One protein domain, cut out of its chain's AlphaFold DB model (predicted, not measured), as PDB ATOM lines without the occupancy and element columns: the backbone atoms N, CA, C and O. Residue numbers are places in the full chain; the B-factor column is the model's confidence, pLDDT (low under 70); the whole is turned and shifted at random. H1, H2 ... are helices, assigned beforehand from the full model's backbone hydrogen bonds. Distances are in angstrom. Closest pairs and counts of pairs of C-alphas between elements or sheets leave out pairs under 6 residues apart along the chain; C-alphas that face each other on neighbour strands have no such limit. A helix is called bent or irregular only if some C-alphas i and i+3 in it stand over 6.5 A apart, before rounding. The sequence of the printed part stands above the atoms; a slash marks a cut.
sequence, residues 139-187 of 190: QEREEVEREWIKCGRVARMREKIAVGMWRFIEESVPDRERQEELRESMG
ATOM      1  N   GLN A 139     -17.299   1.323  21.249       88.31
ATOM      2  CA  GLN A 139     -16.519   2.558  21.214       88.31
ATOM      3  C   GLN A 139     -16.737   3.429  22.461       88.31
ATOM      4  O   GLN A 139     -15.768   3.853  23.086       88.31
ATOM      5  N   GLU A 140     -17.991   3.653  22.868       89.00
ATOM      6  CA  GLU A 140     -18.300   4.419  24.087       89.00
ATOM      7  C   GLU A 140     -17.706   3.750  25.334       89.00
ATOM      8  O   GLU A 140     -17.177   4.426  26.216       89.00
ATOM      9  N   ARG A 141     -17.746   2.413  25.407       90.06
ATOM     10  CA  ARG A 141     -17.138   1.661  26.511       90.06
ATOM     11  C   ARG A 141     -15.622   1.862  26.560       90.06
ATOM     12  O   ARG A 141     -15.074   2.074  27.638       90.06
ATOM     13  N   GLU A 142     -14.952   1.796  25.416       93.69
ATOM     14  CA  GLU A 142     -13.503   1.999  25.316       93.69
ATOM     15  C   GLU A 142     -13.092   3.442  25.637       93.69
ATOM     16  O   GLU A 142     -12.044   3.676  26.237       93.69
ATOM     17  N   GLU A 143     -13.907   4.430  25.272       93.88
ATOM     18  CA  GLU A 143     -13.702   5.829  25.656       93.88
ATOM     19  C   GLU A 143     -13.803   6.022  27.170       93.88
ATOM     20  O   GLU A 143     -12.879   6.575  27.770       93.88
ATOM     21  N   VAL A 144     -14.859   5.497  27.797       93.94
ATOM     22  CA  VAL A 144     -15.033   5.566  29.255       93.94
ATOM     23  C   VAL A 144     -13.900   4.846  29.985       93.94
ATOM     24  O   VAL A 144     -13.365   5.388  30.948       93.94
ATOM     25  N   GLU A 145     -13.485   3.670  29.514       95.50
ATOM     26  CA  GLU A 145     -12.360   2.928  30.094       95.50
ATOM     27  C   GLU A 145     -11.056   3.735  30.014       95.50
ATOM     28  O   GLU A 145     -10.321   3.848  30.995       95.50
ATOM     29  N   ARG A 146     -10.777   4.367  28.865       95.75
ATOM     30  CA  ARG A 146      -9.591   5.223  28.708       95.75
ATOM     31  C   ARG A 146      -9.602   6.392  29.685       95.75
ATOM     32  O   ARG A 146      -8.564   6.675  30.287       95.75
ATOM     33  N   GLU A 147     -10.735   7.065  29.847       95.38
ATOM     34  CA  GLU A 147     -10.864   8.167  30.806       95.38
ATOM     35  C   GLU A 147     -10.745   7.677  32.253       95.38
ATOM     36  O   GLU A 147      -9.997   8.261  33.040       95.38
ATOM     37  N   TRP A 148     -11.365   6.549  32.596       95.81
ATOM     38  CA  TRP A 148     -11.252   5.948  33.925       95.81
ATOM     39  C   TRP A 148      -9.801   5.588  34.273       95.81
ATOM     40  O   TRP A 148      -9.317   5.941  35.351       95.81
ATOM     41  N   ILE A 149      -9.056   4.985  33.338       96.81
ATOM     42  CA  ILE A 149      -7.628   4.676  33.513       96.81
ATOM     43  C   ILE A 149      -6.808   5.956  33.743       96.81
ATOM     44  O   ILE A 149      -5.930   5.976  34.616       96.81
ATOM     45  N   LYS A 150      -7.071   7.027  32.978       96.38
ATOM     46  CA  LYS A 150      -6.385   8.321  33.139       96.38
ATOM     47  C   LYS A 150      -6.668   8.922  34.514       96.38
ATOM     48  O   LYS A 150      -5.723   9.211  35.250       96.38
ATOM     49  N   CYS A 151      -7.941   9.053  34.887       95.06
ATOM     50  CA  CYS A 151      -8.355   9.591  36.181       95.06
ATOM     51  C   CYS A 151      -7.798   8.760  37.341       95.06
ATOM     52  O   CYS A 151      -7.223   9.322  38.271       95.06
ATOM     53  N   GLY A 152      -7.852   7.430  37.254       96.44
ATOM     54  CA  GLY A 152      -7.293   6.535  38.267       96.44
ATOM     55  C   GLY A 152      -5.768   6.623  38.382       96.44
ATOM     56  O   GLY A 152      -5.206   6.451  39.464       96.44
ATOM     57  N   ARG A 153      -5.049   6.910  37.289       96.94
ATOM     58  CA  ARG A 153      -3.606   7.204  37.355       96.94
ATOM     59  C   ARG A 153      -3.348   8.516  38.092       96.94
ATOM     60  O   ARG A 153      -2.482   8.546  38.962       96.94
ATOM     61  N   VAL A 154      -4.089   9.571  37.761       96.44
ATOM     62  CA  VAL A 154      -3.938  10.889  38.397       96.44
ATOM     63  C   VAL A 154      -4.276  10.822  39.886       96.44
ATOM     64  O   VAL A 154      -3.489  11.310  40.692       96.44
ATOM     65  N   ALA A 155      -5.380  10.172  40.258       96.12
ATOM     66  CA  ALA A 155      -5.790   9.998  41.651       96.12
ATOM     67  C   ALA A 155      -4.701   9.301  42.479       96.12
ATOM     68  O   ALA A 155      -4.259   9.854  43.479       96.12
ATOM     69  N   ARG A 156      -4.159   8.173  41.995       95.81
ATOM     70  CA  ARG A 156      -3.065   7.451  42.674       95.81
ATOM     71  C   ARG A 156      -1.789   8.275  42.822       95.81
ATOM     72  O   ARG A 156      -1.082   8.146  43.814       95.81
ATOM     73  N   MET A 157      -1.447   9.095  41.826       95.69
ATOM     74  CA  MET A 157      -0.282   9.978  41.942       95.69
ATOM     75  C   MET A 157      -0.523  11.082  42.976       95.69
ATOM     76  O   MET A 157       0.365  11.360  43.774       95.69
ATOM     77  N   ARG A 158      -1.722  11.675  42.998       95.12
ATOM     78  CA  ARG A 158      -2.099  12.698  43.984       95.12
ATOM     79  C   ARG A 158      -2.144  12.142  45.401       95.12
ATOM     80  O   ARG A 158      -1.611  12.777  46.297       95.12
ATOM     81  N   GLU A 159      -2.694  10.949  45.579       93.25
ATOM     82  CA  GLU A 159      -2.715  10.235  46.856       93.25
ATOM     83  C   GLU A 159      -1.294  10.026  47.394       93.25
ATOM     84  O   GLU A 159      -1.004  10.380  48.531       93.25
ATOM     85  N   LYS A 160      -0.360   9.556  46.553       95.00
ATOM     86  CA  LYS A 160       1.052   9.414  46.948       95.00
ATOM     87  C   LYS A 160       1.684  10.735  47.374       95.00
ATOM     88  O   LYS A 160       2.454  10.748  48.330       95.00
ATOM     89  N   ILE A 161       1.386  11.824  46.664       93.38
ATOM     90  CA  ILE A 161       1.887  13.159  47.010       93.38
ATOM     91  C   ILE A 161       1.300  13.606  48.352       93.38
ATOM     92  O   ILE A 161       2.061  14.027  49.215       93.38
ATOM     93  N   ALA A 162      -0.012  13.466  48.547       91.12
ATOM     94  CA  ALA A 162      -0.692  13.842  49.783       91.12
ATOM     95  C   ALA A 162      -0.156  13.055  50.988       91.12
ATOM     96  O   ALA A 162       0.242  13.652  51.983       91.12
ATOM     97  N   VAL A 163      -0.039  11.727  50.867       89.69
ATOM     98  CA  VAL A 163       0.540  10.865  51.912       89.69
ATOM     99  C   VAL A 163       2.004  11.222  52.182       89.69
ATOM    100  O   VAL A 163       2.426  11.260  53.335       89.69
ATOM    101  N   GLY A 164       2.791  11.495  51.136       92.94
ATOM    102  CA  GLY A 164       4.189  11.900  51.277       92.94
ATOM    103  C   GLY A 164       4.353  13.247  51.987       92.94
ATOM    104  O   GLY A 164       5.186  13.365  52.880       92.94
ATOM    105  N   MET A 165       3.537  14.243  51.628       90.25
ATOM    106  CA  MET A 165       3.514  15.553  52.284       90.25
ATOM    107  C   MET A 165       3.074  15.442  53.744       90.25
ATOM    108  O   MET A 165       3.696  16.054  54.606       90.25
ATOM    109  N   TRP A 166       2.053  14.629  54.028       90.44
ATOM    110  CA  TRP A 166       1.602  14.400  55.397       90.44
ATOM    111  C   TRP A 166       2.701  13.779  56.264       90.44
ATOM    112  O   TRP A 166       2.972  14.296  57.339       90.44
ATOM    113  N   ARG A 167       3.404  12.747  55.774       90.06
ATOM    114  CA  ARG A 167       4.541  12.151  56.501       90.06
ATOM    115  C   ARG A 167       5.630  13.168  56.833       90.06
ATOM    116  O   ARG A 167       6.162  13.154  57.932       90.06
ATOM    117  N   PHE A 168       5.945  14.062  55.898       90.62
ATOM    118  CA  PHE A 168       6.933  15.112  56.142       90.62
ATOM    119  C   PHE A 168       6.490  16.078  57.257       90.62
ATOM    120  O   PHE A 168       7.303  16.492  58.079       90.62
ATOM    121  N   ILE A 169       5.199  16.424  57.306       87.31
ATOM    122  CA  ILE A 169       4.626  17.246  58.383       87.31
ATOM    123  C   ILE A 169       4.653  16.475  59.710       87.31
ATOM    124  O   ILE A 169       5.084  17.024  60.721       87.31
ATOM    125  N   GLU A 170       4.253  15.205  59.699       86.94
ATOM    126  CA  GLU A 170       4.245  14.303  60.856       86.94
ATOM    127  C   GLU A 170       5.634  14.210  61.509       86.94
ATOM    128  O   GLU A 170       5.755  14.388  62.718       86.94
ATOM    129  N   GLU A 171       6.699  14.064  60.713       89.62
ATOM    130  CA  GLU A 171       8.095  14.048  61.185       89.62
ATOM    131  C   GLU A 171       8.527  15.351  61.889       89.62
ATOM    132  O   GLU A 171       9.461  15.343  62.693       89.62
ATOM    133  N   SER A 172       7.857  16.472  61.608       85.25
ATOM    134  CA  SER A 172       8.162  17.787  62.191       85.25
ATOM    135  C   SER A 172       7.357  18.122  63.454       85.25
ATOM    136  O   SER A 172       7.690  19.085  64.152       85.25
ATOM    137  N   VAL A 173       6.323  17.337  63.779       86.25
ATOM    138  CA  VAL A 173       5.467  17.537  64.957       86.25
ATOM    139  C   VAL A 173       5.808  16.472  66.008       86.25
ATOM    140  O   VAL A 173       5.660  15.287  65.735       86.25
ATOM    141  N   PRO A 174       6.257  16.852  67.218       78.69
ATOM    142  CA  PRO A 174       6.848  15.909  68.174       78.69
ATOM    143  C   PRO A 174       5.847  15.055  68.968       78.69
ATOM    144  O   PRO A 174       6.275  14.120  69.639       78.69
ATOM    145  N   ASP A 175       4.552  15.380  68.945       86.38
ATOM    146  CA  ASP A 175       3.529  14.716  69.759       86.38
ATOM    147  C   ASP A 175       2.418  14.135  68.884       86.38
ATOM    148  O   ASP A 175       1.922  14.806  67.977       86.38
ATOM    149  N   ARG A 176       2.027  12.893  69.173       82.06
ATOM    150  CA  ARG A 176       1.077  12.126  68.365       82.06
ATOM    151  C   ARG A 176      -0.342  12.676  68.471       82.06
ATOM    152  O   ARG A 176      -1.034  12.744  67.464       82.06
ATOM    153  N   GLU A 177      -0.744  13.133  69.655       82.94
ATOM    154  CA  GLU A 177      -2.062  13.752  69.850       82.94
ATOM    155  C   GLU A 177      -2.194  15.017  68.987       82.94
ATOM    156  O   GLU A 177      -3.181  15.197  68.279       82.94
ATOM    157  N   ARG A 178      -1.134  15.834  68.911       81.06
ATOM    158  CA  ARG A 178      -1.102  17.032  68.054       81.06
ATOM    159  C   ARG A 178      -1.037  16.720  66.563       81.06
ATOM    160  O   ARG A 178      -1.508  17.524  65.765       81.06
ATOM    161  N   GLN A 179      -0.424  15.603  66.169       84.88
ATOM    162  CA  GLN A 179      -0.442  15.139  64.778       84.88
ATOM    163  C   GLN A 179      -1.864  14.754  64.356       84.88
ATOM    164  O   GLN A 179      -2.298  15.156  63.281       84.88
ATOM    165  N   GLU A 180      -2.578  14.008  65.201       83.31
ATOM    166  CA  GLU A 180      -3.958  13.572  64.960       83.31
ATOM    167  C   GLU A 180      -4.921  14.779  64.947       83.31
ATOM    168  O   GLU A 180      -5.650  14.953  63.972       83.31
ATOM    169  N   GLU A 181      -4.820  15.704  65.912       85.81
ATOM    170  CA  GLU A 181      -5.589  16.966  65.917       85.81
ATOM    171  C   GLU A 181      -5.320  17.825  64.667       85.81
ATOM    172  O   GLU A 181      -6.235  18.402  64.073       85.81
ATOM    173  N   LEU A 182      -4.056  17.917  64.234       86.06
ATOM    174  CA  LEU A 182      -3.682  18.674  63.040       86.06
ATOM    175  C   LEU A 182      -4.236  18.020  61.768       86.06
ATOM    176  O   LEU A 182      -4.691  18.729  60.871       86.06
ATOM    177  N   ARG A 183      -4.227  16.687  61.692       85.44
ATOM    178  CA  ARG A 183      -4.748  15.919  60.555       85.44
ATOM    179  C   ARG A 183      -6.248  16.112  60.382       85.44
ATOM    180  O   ARG A 183      -6.699  16.402  59.270       85.44
ATOM    181  N   GLU A 184      -6.971  16.047  61.496       88.44
ATOM    182  CA  GLU A 184      -8.409  16.283  61.565       88.44
ATOM    183  C   GLU A 184      -8.729  17.739  61.194       88.44
ATOM    184  O   GLU A 184      -9.597  17.998  60.361       88.44
ATOM    185  N   SER A 185      -7.946  18.707  61.696       85.94
ATOM    186  CA  SER A 185      -8.109  20.128  61.344       85.94
ATOM    187  C   SER A 185      -7.880  20.425  59.854       85.94
ATOM    188  O   SER A 185      -8.449  21.377  59.313       85.94
ATOM    189  N   MET A 186      -7.058  19.610  59.180       83.44
ATOM    190  CA  MET A 186      -6.800  19.694  57.740       83.44
ATOM    191  C   MET A 186      -7.801  18.884  56.901       83.44
ATOM    192  O   MET A 186      -7.740  18.954  55.673       83.44
ATOM    193  N   GLY A 187      -8.713  18.135  57.533       83.44
ATOM    194  CA  GLY A 187      -9.723  17.322  56.853       83.44
ATOM    195  C   GLY A 187      -9.137  16.155  56.054       83.44
ATOM    196  O   GLY A 187      -9.659  15.821  54.997       83.44
TER     197      GLY A 187
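This is residues 139 to 187 of the 190 residues of the protein "TBPIP-domain-containing protein" of Dothidotthia symphoricarpi CBS 119687 (UniProt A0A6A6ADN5). One long helix, H1, makes nearly the whole length of a rod, and beyond its last residue, Ser 172, the backbone turns and folds back into a short second helix, H2, giving the outline of a long shaft with a small hook. Residues 139 to 165, which belong to H1, stand free as a bare arm, and H2 lies near the other end of H1. The printed part has 49 residues, with two named helices in the order H1, H2 and no named strand; the class is all helix. The whole is extended, with a radius of gyration of the C-alphas of 16.9 A, and its C-alphas span 54 by 16 by 10 A.

H1, residues 139 to 172, is the longest helix. H2, residues 176 to 185, is close to H1 but not clearly touching it, with 1 pair of C-alphas within 8 A. The closest C-alphas of the two are those of Glu 170 and Gln 179, 6.2 A apart. Their lines stand at a steep tilt of 42 degrees and they run opposite ways. Their centres are 24.0 A apart. In H2 every O i to N i+4 pair is within hydrogen-bond range; in H1, 29 of 30 are.

H1 has 34 residues and measures 50.2 A from C-alpha 139 at (-16.519, 2.558, 21.214) to C-alpha 172 at (8.162, 17.787, 62.191). H2 has 10 residues and measures 14.1 A from its first to its last C-alpha, ending with C-alpha 185 at (-8.109, 20.128, 61.344). Neither helix is bent or irregular.

The two C-alphas farthest apart are those of Gln 139 and Pro 174, 54.1 A. The C-alphas of Gln 139 and Gly 187, the first and last printed residues, are 39.2 A apart. The link from H1 to H2, 3 residues, is tight, and the printed part has no cut. The mean pLDDT of the printed part is 90.2, and no printed residue is under 70; the mean is 93 in H1 and 85 in H2.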